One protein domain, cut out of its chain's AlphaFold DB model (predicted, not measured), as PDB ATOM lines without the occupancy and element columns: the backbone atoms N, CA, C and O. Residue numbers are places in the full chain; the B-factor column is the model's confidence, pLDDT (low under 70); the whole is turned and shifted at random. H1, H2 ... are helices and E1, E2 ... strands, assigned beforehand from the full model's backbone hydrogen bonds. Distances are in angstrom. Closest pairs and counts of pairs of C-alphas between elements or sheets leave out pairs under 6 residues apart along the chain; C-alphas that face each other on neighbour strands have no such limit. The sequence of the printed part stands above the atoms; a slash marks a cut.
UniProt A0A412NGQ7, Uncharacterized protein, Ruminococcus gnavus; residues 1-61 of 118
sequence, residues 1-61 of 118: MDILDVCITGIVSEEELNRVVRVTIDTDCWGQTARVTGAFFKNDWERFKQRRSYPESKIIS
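What this domain is: This is residues 1 to 61 of the 118 residues of an uncharacterized protein of Ruminococcus gnavus (UniProt A0A412NGQ7). Three long strands, E1, E2 and E3, bend over as a strongly twisted arch, and helix H1 and the short strand E4 lie under it. The tail after E4 returns to E3, with which residues 60 to 61 pair. The printed part has 61 residues with E1, E2, E3, H1 and E4 along the chain; the antiparallel sheet runs E3, E2, E1, E4, and the class is mixed, helices and strands. It is compact, with a radius of gyration of the C-alphas of 10.8 A and spans of 33 by 26 by 21 A.

How they stand to each other: Look first at E1, residues 5 to 16, E2, residues 20 to 29, and E3, residues 32 to 41: they form a meander, each strand the antiparallel neighbour of the one before. Between E2 and E1, N 22 and O 15 are 2.8 A apart; between E3 and E2, N 25 and O 36 are 2.9 A apart, both within hydrogen-bond range. E1 bends by 93 degrees at residue 10. Its residues 5 to 7 pair with E4, residues 53 to 55, where N 6 and O 54 are 2.8 A apart, within range. H1, residues 42 to 51, is on the sheet at a height of 7.3 A; its closest C-alphas to E2 are those of Lys 42 and Val 20, 5.4 A apart. In H1, 5 of 6 O i to N i+4 pairs are within range.

Where its parts are: Find C-alpha 5 at (144.869, 177.308, 140.350), where E1 begins its 23.1 A. E2 measures 23.2 A, E3 24.8 A, H1 14.6 A and E4 7.1 A, ending at C-alpha 55, (149.167, 177.978, 141.389).

The domain as a whole: The C-alphas farthest apart, Asn 18 and Gly 31, are 33.9 A apart. The printed part has no cut, and the four links are tight. Look for low confidence at residues 1 to 3, under 70.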
ATOM      1  N   MET A   1     148.770 185.688 131.207       41.56
ATOM      2  CA  MET A   1     148.949 184.232 131.341       41.56
ATOM      3  C   MET A   1     148.144 183.859 132.561       41.56
ATOM      4  O   MET A   1     148.527 184.274 133.649       41.56
ATOM      5  N   ASP A   2     146.976 183.255 132.358       49.12
ATOM      6  CA  ASP A   2     146.108 182.836 133.456       49.12
ATOM      7  C   ASP A   2     146.817 181.710 134.199       49.12
ATOM      8  O   ASP A   2     147.081 180.644 133.649       49.12
ATOM      9  N   ILE A   3     147.243 182.012 135.418       58.06
ATOM     10  CA  ILE A   3     147.822 181.027 136.315       58.06
ATOM     11  C   ILE A   3     146.666 180.113 136.724       58.06
ATOM     12  O   ILE A   3     145.711 180.571 137.346       58.06
ATOM     13  N   LEU A   4     146.730 178.848 136.312       77.88
ATOM     14  CA  LEU A   4     145.729 177.850 136.668       77.88
ATOM     15  C   LEU A   4     145.916 177.480 138.141       77.88
ATOM     16  O   LEU A   4     146.974 176.984 138.532       77.88
ATOM     17  N   ASP A   5     144.904 177.756 138.961       85.00
ATOM     18  CA  ASP A   5     144.869 177.308 140.350       85.00
ATOM     19  C   ASP A   5     144.393 175.853 140.405       85.00
ATOM     20  O   ASP A   5     143.300 175.513 139.944       85.00
ATOM     21  N   VAL A   6     145.218 174.996 140.998       87.38
ATOM     22  CA  VAL A   6     144.930 173.583 141.244       87.38
ATOM     23  C   VAL A   6     144.316 173.452 142.633       87.38
ATOM     24  O   VAL A   6     144.890 173.930 143.616       87.38
ATOM     25  N   CYS A   7     143.149 172.811 142.740       91.25
ATOM     26  CA  CYS A   7     142.493 172.604 144.029       91.25
ATOM     27  C   CYS A   7     143.110 171.406 144.751       91.25
ATOM     28  O   CYS A   7     143.336 170.360 144.149       91.25
ATOM     29  N   ILE A   8     143.335 171.541 146.054       91.69
ATOM     30  CA  ILE A   8     143.797 170.468 146.935       91.69
ATOM     31  C   ILE A   8     142.560 169.830 147.566       91.69
ATOM     32  O   ILE A   8     141.878 170.446 148.388       91.69
ATOM     33  N   THR A   9     142.264 168.593 147.184       91.56
ATOM     34  CA  THR A   9     141.119 167.835 147.709       91.56
ATOM     35  C   THR A   9     141.498 166.994 148.922       91.56
ATOM     36  O   THR A   9     140.657 166.766 149.795       91.56
ATOM     37  N   GLY A  10     142.766 166.599 149.029       91.19
ATOM     38  CA  GLY A  10     143.286 165.841 150.160       91.19
ATOM     39  C   GLY A  10     144.794 165.989 150.318       91.19
ATOM     40  O   GLY A  10     145.520 166.187 149.348       91.19
ATOM     41  N   ILE A  11     145.270 165.876 151.556       93.38
ATOM     42  CA  ILE A  11     146.698 165.807 151.863       93.38
ATOM     43  C   ILE A  11     146.990 164.388 152.338       93.38
ATOM     44  O   ILE A  11     146.425 163.937 153.332       93.38
ATOM     45  N   VAL A  12     147.831 163.675 151.592       93.69
ATOM     46  CA  VAL A  12     148.161 162.265 151.843       93.69
ATOM     47  C   VAL A  12     149.376 162.161 152.756       93.69
ATOM     48  O   VAL A  12     149.384 161.356 153.684       93.69
ATOM     49  N   SER A  13     150.402 162.976 152.503       93.06
ATOM     50  CA  SER A  13     151.611 163.033 153.325       93.06
ATOM     51  C   SER A  13     152.266 164.408 153.256       93.06
ATOM     52  O   SER A  13     152.286 165.029 152.192       93.06
ATOM     53  N   GLU A  14     152.879 164.823 154.360       94.44
ATOM     54  CA  GLU A  14     153.733 166.008 154.459       94.44
ATOM     55  C   GLU A  14     155.049 165.597 155.134       94.44
ATOM     56  O   GLU A  14     155.035 164.962 156.189       94.44
ATOM     57  N   GLU A  15     156.175 165.939 154.519       93.94
ATOM     58  CA  GLU A  15     157.523 165.739 155.047       93.94
ATOM     59  C   GLU A  15     158.251 167.087 155.009       93.94
ATOM     60  O   GLU A  15     158.500 167.654 153.943       93.94
ATOM     61  N   GLU A  16     158.557 167.632 156.184       91.81
ATOM     62  CA  GLU A  16     159.264 168.903 156.298       91.81
ATOM     63  C   GLU A  16     160.777 168.686 156.159       91.81
ATOM     64  O   GLU A  16     161.390 167.996 156.972       91.81
ATOM     65  N   LEU A  17     161.377 169.287 155.129       90.06
ATOM     66  CA  LEU A  17     162.824 169.286 154.889       90.06
ATOM     67  C   LEU A  17     163.435 170.626 155.336       90.06
ATOM     68  O   LEU A  17     162.769 171.431 155.995       90.06
ATOM     69  N   ASN A  18     164.703 170.906 155.018       86.62
ATOM     70  CA  ASN A  18     165.338 172.141 155.484       86.62
ATOM     71  C   ASN A  18     164.753 173.378 154.788       86.62
ATOM     72  O   ASN A  18     164.482 174.382 155.453       86.62
ATOM     73  N   ARG A  19     164.515 173.318 153.473       84.25
ATOM     74  CA  ARG A  19     164.068 174.466 152.658       84.25
ATOM     75  C   ARG A  19     162.638 174.334 152.167       84.25
ATOM     76  O   ARG A  19     161.930 175.339 152.053       84.25
ATOM     77  N   VAL A  20     162.218 173.113 151.861       91.25
ATOM     78  CA  VAL A  20     160.900 172.830 151.286       91.25
ATOM     79  C   VAL A  20     160.100 171.865 152.157       91.25
ATOM     80  O   VAL A  20     160.637 171.186 153.028       91.25
ATOM     81  N   VAL A  21     158.796 171.805 151.922       93.12
ATOM     82  CA  VAL A  21     157.927 170.739 152.416       93.12
ATOM     83  C   VAL A  21     157.628 169.839 151.236       93.12
ATOM     84  O   VAL A  21     157.034 170.287 150.252       93.12
ATOM     85  N   ARG A  22     158.063 168.585 151.314       94.19
ATOM     86  CA  ARG A  22     157.686 167.559 150.349       94.19
ATOM     87  C   ARG A  22     156.285 167.085 150.690       94.19
ATOM     88  O   ARG A  22     155.989 166.764 151.839       94.19
ATOM     89  N   VAL A  23     155.415 167.043 149.695       93.75
ATOM     90  CA  VAL A  23     154.011 166.701 149.890       93.75
ATOM     91  C   VAL A  23     153.548 165.701 148.850       93.75
ATOM     92  O   VAL A  23     153.964 165.743 147.690       93.75
ATOM     93  N   THR A  24     152.646 164.828 149.280       94.69
ATOM     94  CA  THR A  24     151.802 164.038 148.386       94.69
ATOM     95  C   THR A  24     150.377 164.506 148.612       94.69
ATOM     96  O   THR A  24     149.861 164.401 149.728       94.69
ATOM     97  N   ILE A  25     149.747 165.047 147.576       94.31
ATOM     98  CA  ILE A  25     148.414 165.643 147.662       94.31
ATOM     99  C   ILE A  25     147.505 165.073 146.580       94.31
ATOM    100  O   ILE A  25     147.933 164.788 145.460       94.31
ATOM    101  N   ASP A  26     146.239 164.912 146.936       93.50
ATOM    102  CA  ASP A  26     145.170 164.681 145.982       93.50
ATOM    103  C   ASP A  26     144.686 166.046 145.493       93.50
ATOM    104  O   ASP A  26     144.409 166.960 146.277       93.50
ATOM    105  N   THR A  27     144.638 166.189 144.179       92.25
ATOM    106  CA  THR A  27     144.307 167.430 143.487       92.25
ATOM    107  C   THR A  27     143.093 167.234 142.609       92.25
ATOM    108  O   THR A  27     142.833 166.121 142.156       92.25
ATOM    109  N   ASP A  28     142.354 168.310 142.379       89.50
ATOM    110  CA  ASP A  28     141.312 168.394 141.363       89.50
ATOM    111  C   ASP A  28     141.546 169.655 140.530       89.50
ATOM    112  O   ASP A  28     141.570 170.775 141.051       89.50
ATOM    113  N   CYS A  29     141.748 169.464 139.231       85.06
ATOM    114  CA  CYS A  29     141.788 170.541 138.259       85.06
ATOM    115  C   CYS A  29     140.673 170.307 137.236       85.06
ATOM    116  O   CYS A  29     140.782 169.465 136.346       85.06
ATOM    117  N   TRP A  30     139.569 171.039 137.395       78.38
ATOM    118  CA  TRP A  30     138.421 171.031 136.477       78.38
ATOM    119  C   TRP A  30     137.781 169.646 136.276       78.38
ATOM    120  O   TRP A  30     137.385 169.282 135.166       78.38
ATOM    121  N   GLY A  31     137.661 168.870 137.354       80.00
ATOM    122  CA  GLY A  31     137.088 167.525 137.348       80.00
ATOM    123  C   GLY A  31     138.109 166.430 137.040       80.00
ATOM    124  O   GLY A  31     137.747 165.251 137.026       80.00
ATOM    125  N   GLN A  32     139.374 166.787 136.801       84.25
ATOM    126  CA  GLN A  32     140.468 165.830 136.711       84.25
ATOM    127  C   GLN A  32     141.127 165.687 138.075       84.25
ATOM    128  O   GLN A  32     141.919 166.528 138.500       84.25
ATOM    129  N   THR A  33     140.804 164.587 138.749       89.25
ATOM    130  CA  THR A  33     141.435 164.244 140.017       89.25
ATOM    131  C   THR A  33     142.754 163.523 139.781       89.25
ATOM    132  O   THR A  33     142.778 162.501 139.090       89.25
ATOM    133  N   ALA A  34     143.834 164.000 140.390       90.81
ATOM    134  CA  ALA A  34     145.146 163.372 140.307       90.81
ATOM    135  C   ALA A  34     145.848 163.387 141.663       90.81
ATOM    136  O   ALA A  34     145.733 164.345 142.426       90.81
ATOM    137  N   ARG A  35     146.627 162.342 141.940       92.94
ATOM    138  CA  ARG A  35     147.568 162.334 143.059       92.94
ATOM    139  C   ARG A  35     148.920 162.814 142.563       92.94
ATOM    140  O   ARG A  35     149.475 162.212 141.644       92.94
ATOM    141  N   VAL A  36     149.441 163.874 143.167       91.62
ATOM    142  CA  VAL A  36     150.724 164.469 142.786       91.62
ATOM    143  C   VAL A  36     151.681 164.475 143.968       91.62
ATOM    144  O   VAL A  36     151.287 164.737 145.106       91.62
ATOM    145  N   THR A  37     152.947 164.196 143.670       93.31
ATOM    146  CA  THR A  37     154.052 164.286 144.623       93.31
ATOM    147  C   THR A  37     155.001 165.377 144.159       93.31
ATOM    148  O   THR A  37     155.416 165.411 143.000       93.31
ATOM    149  N   GLY A  38     155.345 166.276 145.067       92.88
ATOM    150  CA  GLY A  38     156.234 167.391 144.783       92.88
ATOM    151  C   GLY A  38     156.654 168.082 146.065       92.88
ATOM    152  O   GLY A  38     156.587 167.501 147.148       92.88
ATOM    153  N   ALA A  39     157.087 169.327 145.949       93.44
ATOM    154  CA  ALA A  39     157.423 170.139 147.099       93.44
ATOM    155  C   ALA A  39     156.982 171.591 146.938       93.44
ATOM    156  O   ALA A  39     156.795 172.090 145.831       93.44
ATOM    157  N   PHE A  40     156.855 172.273 148.066       92.38
ATOM    158  CA  PHE A  40     156.573 173.700 148.141       92.38
ATOM    159  C   PHE A  40     157.539 174.359 149.119       92.38
ATOM    160  O   PHE A  40     157.980 173.731 150.082       92.38
ATOM    161  N   PHE A  41     157.855 175.638 148.927       89.69
ATOM    162  CA  PHE A  41     158.542 176.390 149.976       89.69
ATOM    163  C   PHE A  41     157.658 176.474 151.222       89.69
ATOM    164  O   PHE A  41     156.443 176.632 151.105       89.69
ATOM    165  N   LYS A  42     158.260 176.407 152.415       88.81
ATOM    166  CA  LYS A  42     157.520 176.354 153.693       88.81
ATOM    167  C   LYS A  42     156.470 177.465 153.832       88.81
ATOM    168  O   LYS A  42     155.321 177.196 154.163       88.81
ATOM    169  N   ASN A  43     156.844 178.697 153.488       83.62
ATOM    170  CA  ASN A  43     155.956 179.862 153.576       83.62
ATOM    171  C   ASN A  43     154.775 179.793 152.596       83.62
ATOM    172  O   ASN A  43     153.668 180.221 152.922       83.62
ATOM    173  N   ASP A  44     155.010 179.251 151.401       87.38
ATOM    174  CA  ASP A  44     153.979 179.095 150.379       87.38
ATOM    175  C   ASP A  44     153.028 177.949 150.737       87.38
ATOM    176  O   ASP A  44     151.810 178.095 150.626       87.38
ATOM    177  N   TRP A  45     153.569 176.839 151.247       91.56
ATOM    178  CA  TRP A  45     152.787 175.667 151.629       91.56
ATOM    179  C   TRP A  45     151.714 175.986 152.672       91.56
ATOM    180  O   TRP A  45     150.556 175.618 152.491       91.56
ATOM    181  N   GLU A  46     152.057 176.733 153.723       88.31
ATOM    182  CA  GLU A  46     151.086 177.140 154.748       88.31
ATOM    183  C   GLU A  46     149.926 177.957 154.160       88.31
ATOM    184  O   GLU A  46     148.759 177.746 154.504       88.31
ATOM    185  N   ARG A  47     150.215 178.846 153.202       87.94
ATOM    186  CA  ARG A  47     149.182 179.628 152.504       87.94
ATOM    187  C   ARG A  47     148.308 178.743 151.620       87.94
ATOM    188  O   ARG A  47     147.088 178.918 151.603       87.94
ATOM    189  N   PHE A  48     148.909 177.801 150.900       90.62
ATOM    190  CA  PHE A  48     148.190 176.888 150.011       90.62
ATOM    191  C   PHE A  48     147.317 175.901 150.781       90.62
ATOM    192  O   PHE A  48     146.176 175.667 150.381       90.62
ATOM    193  N   LYS A  49     147.774 175.413 151.940       89.06
ATOM    194  CA  LYS A  49     146.951 174.608 152.853       89.06
ATOM    195  C   LYS A  49     145.697 175.352 153.297       89.06
ATOM    196  O   LYS A  49     144.603 174.792 153.241       89.06
ATOM    197  N   GLN A  50     145.835 176.616 153.700       88.19
ATOM    198  CA  GLN A  50     144.701 177.433 154.147       88.19
ATOM    199  C   GLN A  50     143.704 177.711 153.018       88.19
ATOM    200  O   GLN A  50     142.495 177.640 153.231       88.19
ATOM    201  N   ARG A  51     144.203 178.011 151.814       89.25
ATOM    202  CA  ARG A  51     143.362 178.280 150.636       89.25
ATOM    203  C   ARG A  51     142.802 177.015 149.987       89.25
ATOM    204  O   ARG A  51     141.855 177.117 149.214       89.25
ATOM    205  N   ARG A  52     143.363 175.843 150.308       90.75
ATOM    206  CA  ARG A  52     143.120 174.558 149.632       90.75
ATOM    207  C   ARG A  52     143.314 174.635 148.118       90.75
ATOM    208  O   ARG A  52     142.661 173.923 147.361       90.75
ATOM    209  N   SER A  53     144.217 175.495 147.674       90.69
ATOM    210  CA  SER A  53     144.589 175.624 146.274       90.69
ATOM    211  C   SER A  53     145.991 176.196 146.152       90.69
ATOM    212  O   SER A  53     146.480 176.884 147.055       90.69
ATOM    213  N   TYR A  54     146.639 175.899 145.032       90.06
ATOM    214  CA  TYR A  54     147.937 176.460 144.691       90.06
ATOM    215  C   TYR A  54     148.027 176.744 143.186       90.06
ATOM    216  O   TYR A  54     147.459 175.997 142.388       90.06
ATOM    217  N   PRO A  55     148.786 177.773 142.780       87.88
ATOM    218  CA  PRO A  55     149.167 177.978 141.389       87.88
ATOM    219  C   PRO A  55     149.917 176.768 140.828       87.88
ATOM    220  O   PRO A  55     150.937 176.384 141.400       87.88
ATOM    221  N   GLU A  56     149.512 176.225 139.680       84.19
ATOM    222  CA  GLU A  56     150.187 175.077 139.044       84.19
ATOM    223  C   GLU A  56     151.708 175.286 138.907       84.19
ATOM    224  O   GLU A  56     152.496 174.366 139.102       84.19
ATOM    225  N   SER A  57     152.146 176.524 138.664       84.31
ATOM    226  CA  SER A  57     153.559 176.888 138.515       84.31
ATOM    227  C   SER A  57     154.386 176.860 139.806       84.31
ATOM    228  O   SER A  57     155.606 177.012 139.739       84.31
ATOM    229  N   LYS A  58     153.756 176.725 140.979       87.44
ATOM    230  CA  LYS A  58     154.429 176.811 142.286       87.44
ATOM    231  C   LYS A  58     154.801 175.450 142.872       87.44
ATOM    232  O   LYS A  58     155.578 175.424 143.824       87.44
ATOM    233  N   ILE A  59     154.293 174.339 142.329       89.44
ATOM    234  CA  ILE A  59     154.733 173.010 142.769       89.44
ATOM    235  C   ILE A  59     156.111 172.694 142.181       89.44
ATOM    236  O   ILE A  59     156.327 172.726 140.970       89.44
ATOM    237  N   ILE A  60     157.063 172.396 143.056       90.12
ATOM    238  CA  ILE A  60     158.400 171.940 142.688       90.12
ATOM    239  C   ILE A  60     158.308 170.444 142.400       90.12
ATOM    240  O   ILE A  60     157.780 169.679 143.210       90.12
ATOM    241  N   SER A  61     158.824 170.016 141.251       88.94
ATOM    242  CA  SER A  61     158.860 168.597 140.906       88.94
ATOM    243  C   SER A  61     159.739 167.822 141.891       88.94
ATOM    244  O   SER A  61     160.760 168.317 142.372       88.94
TER     245      SER A  61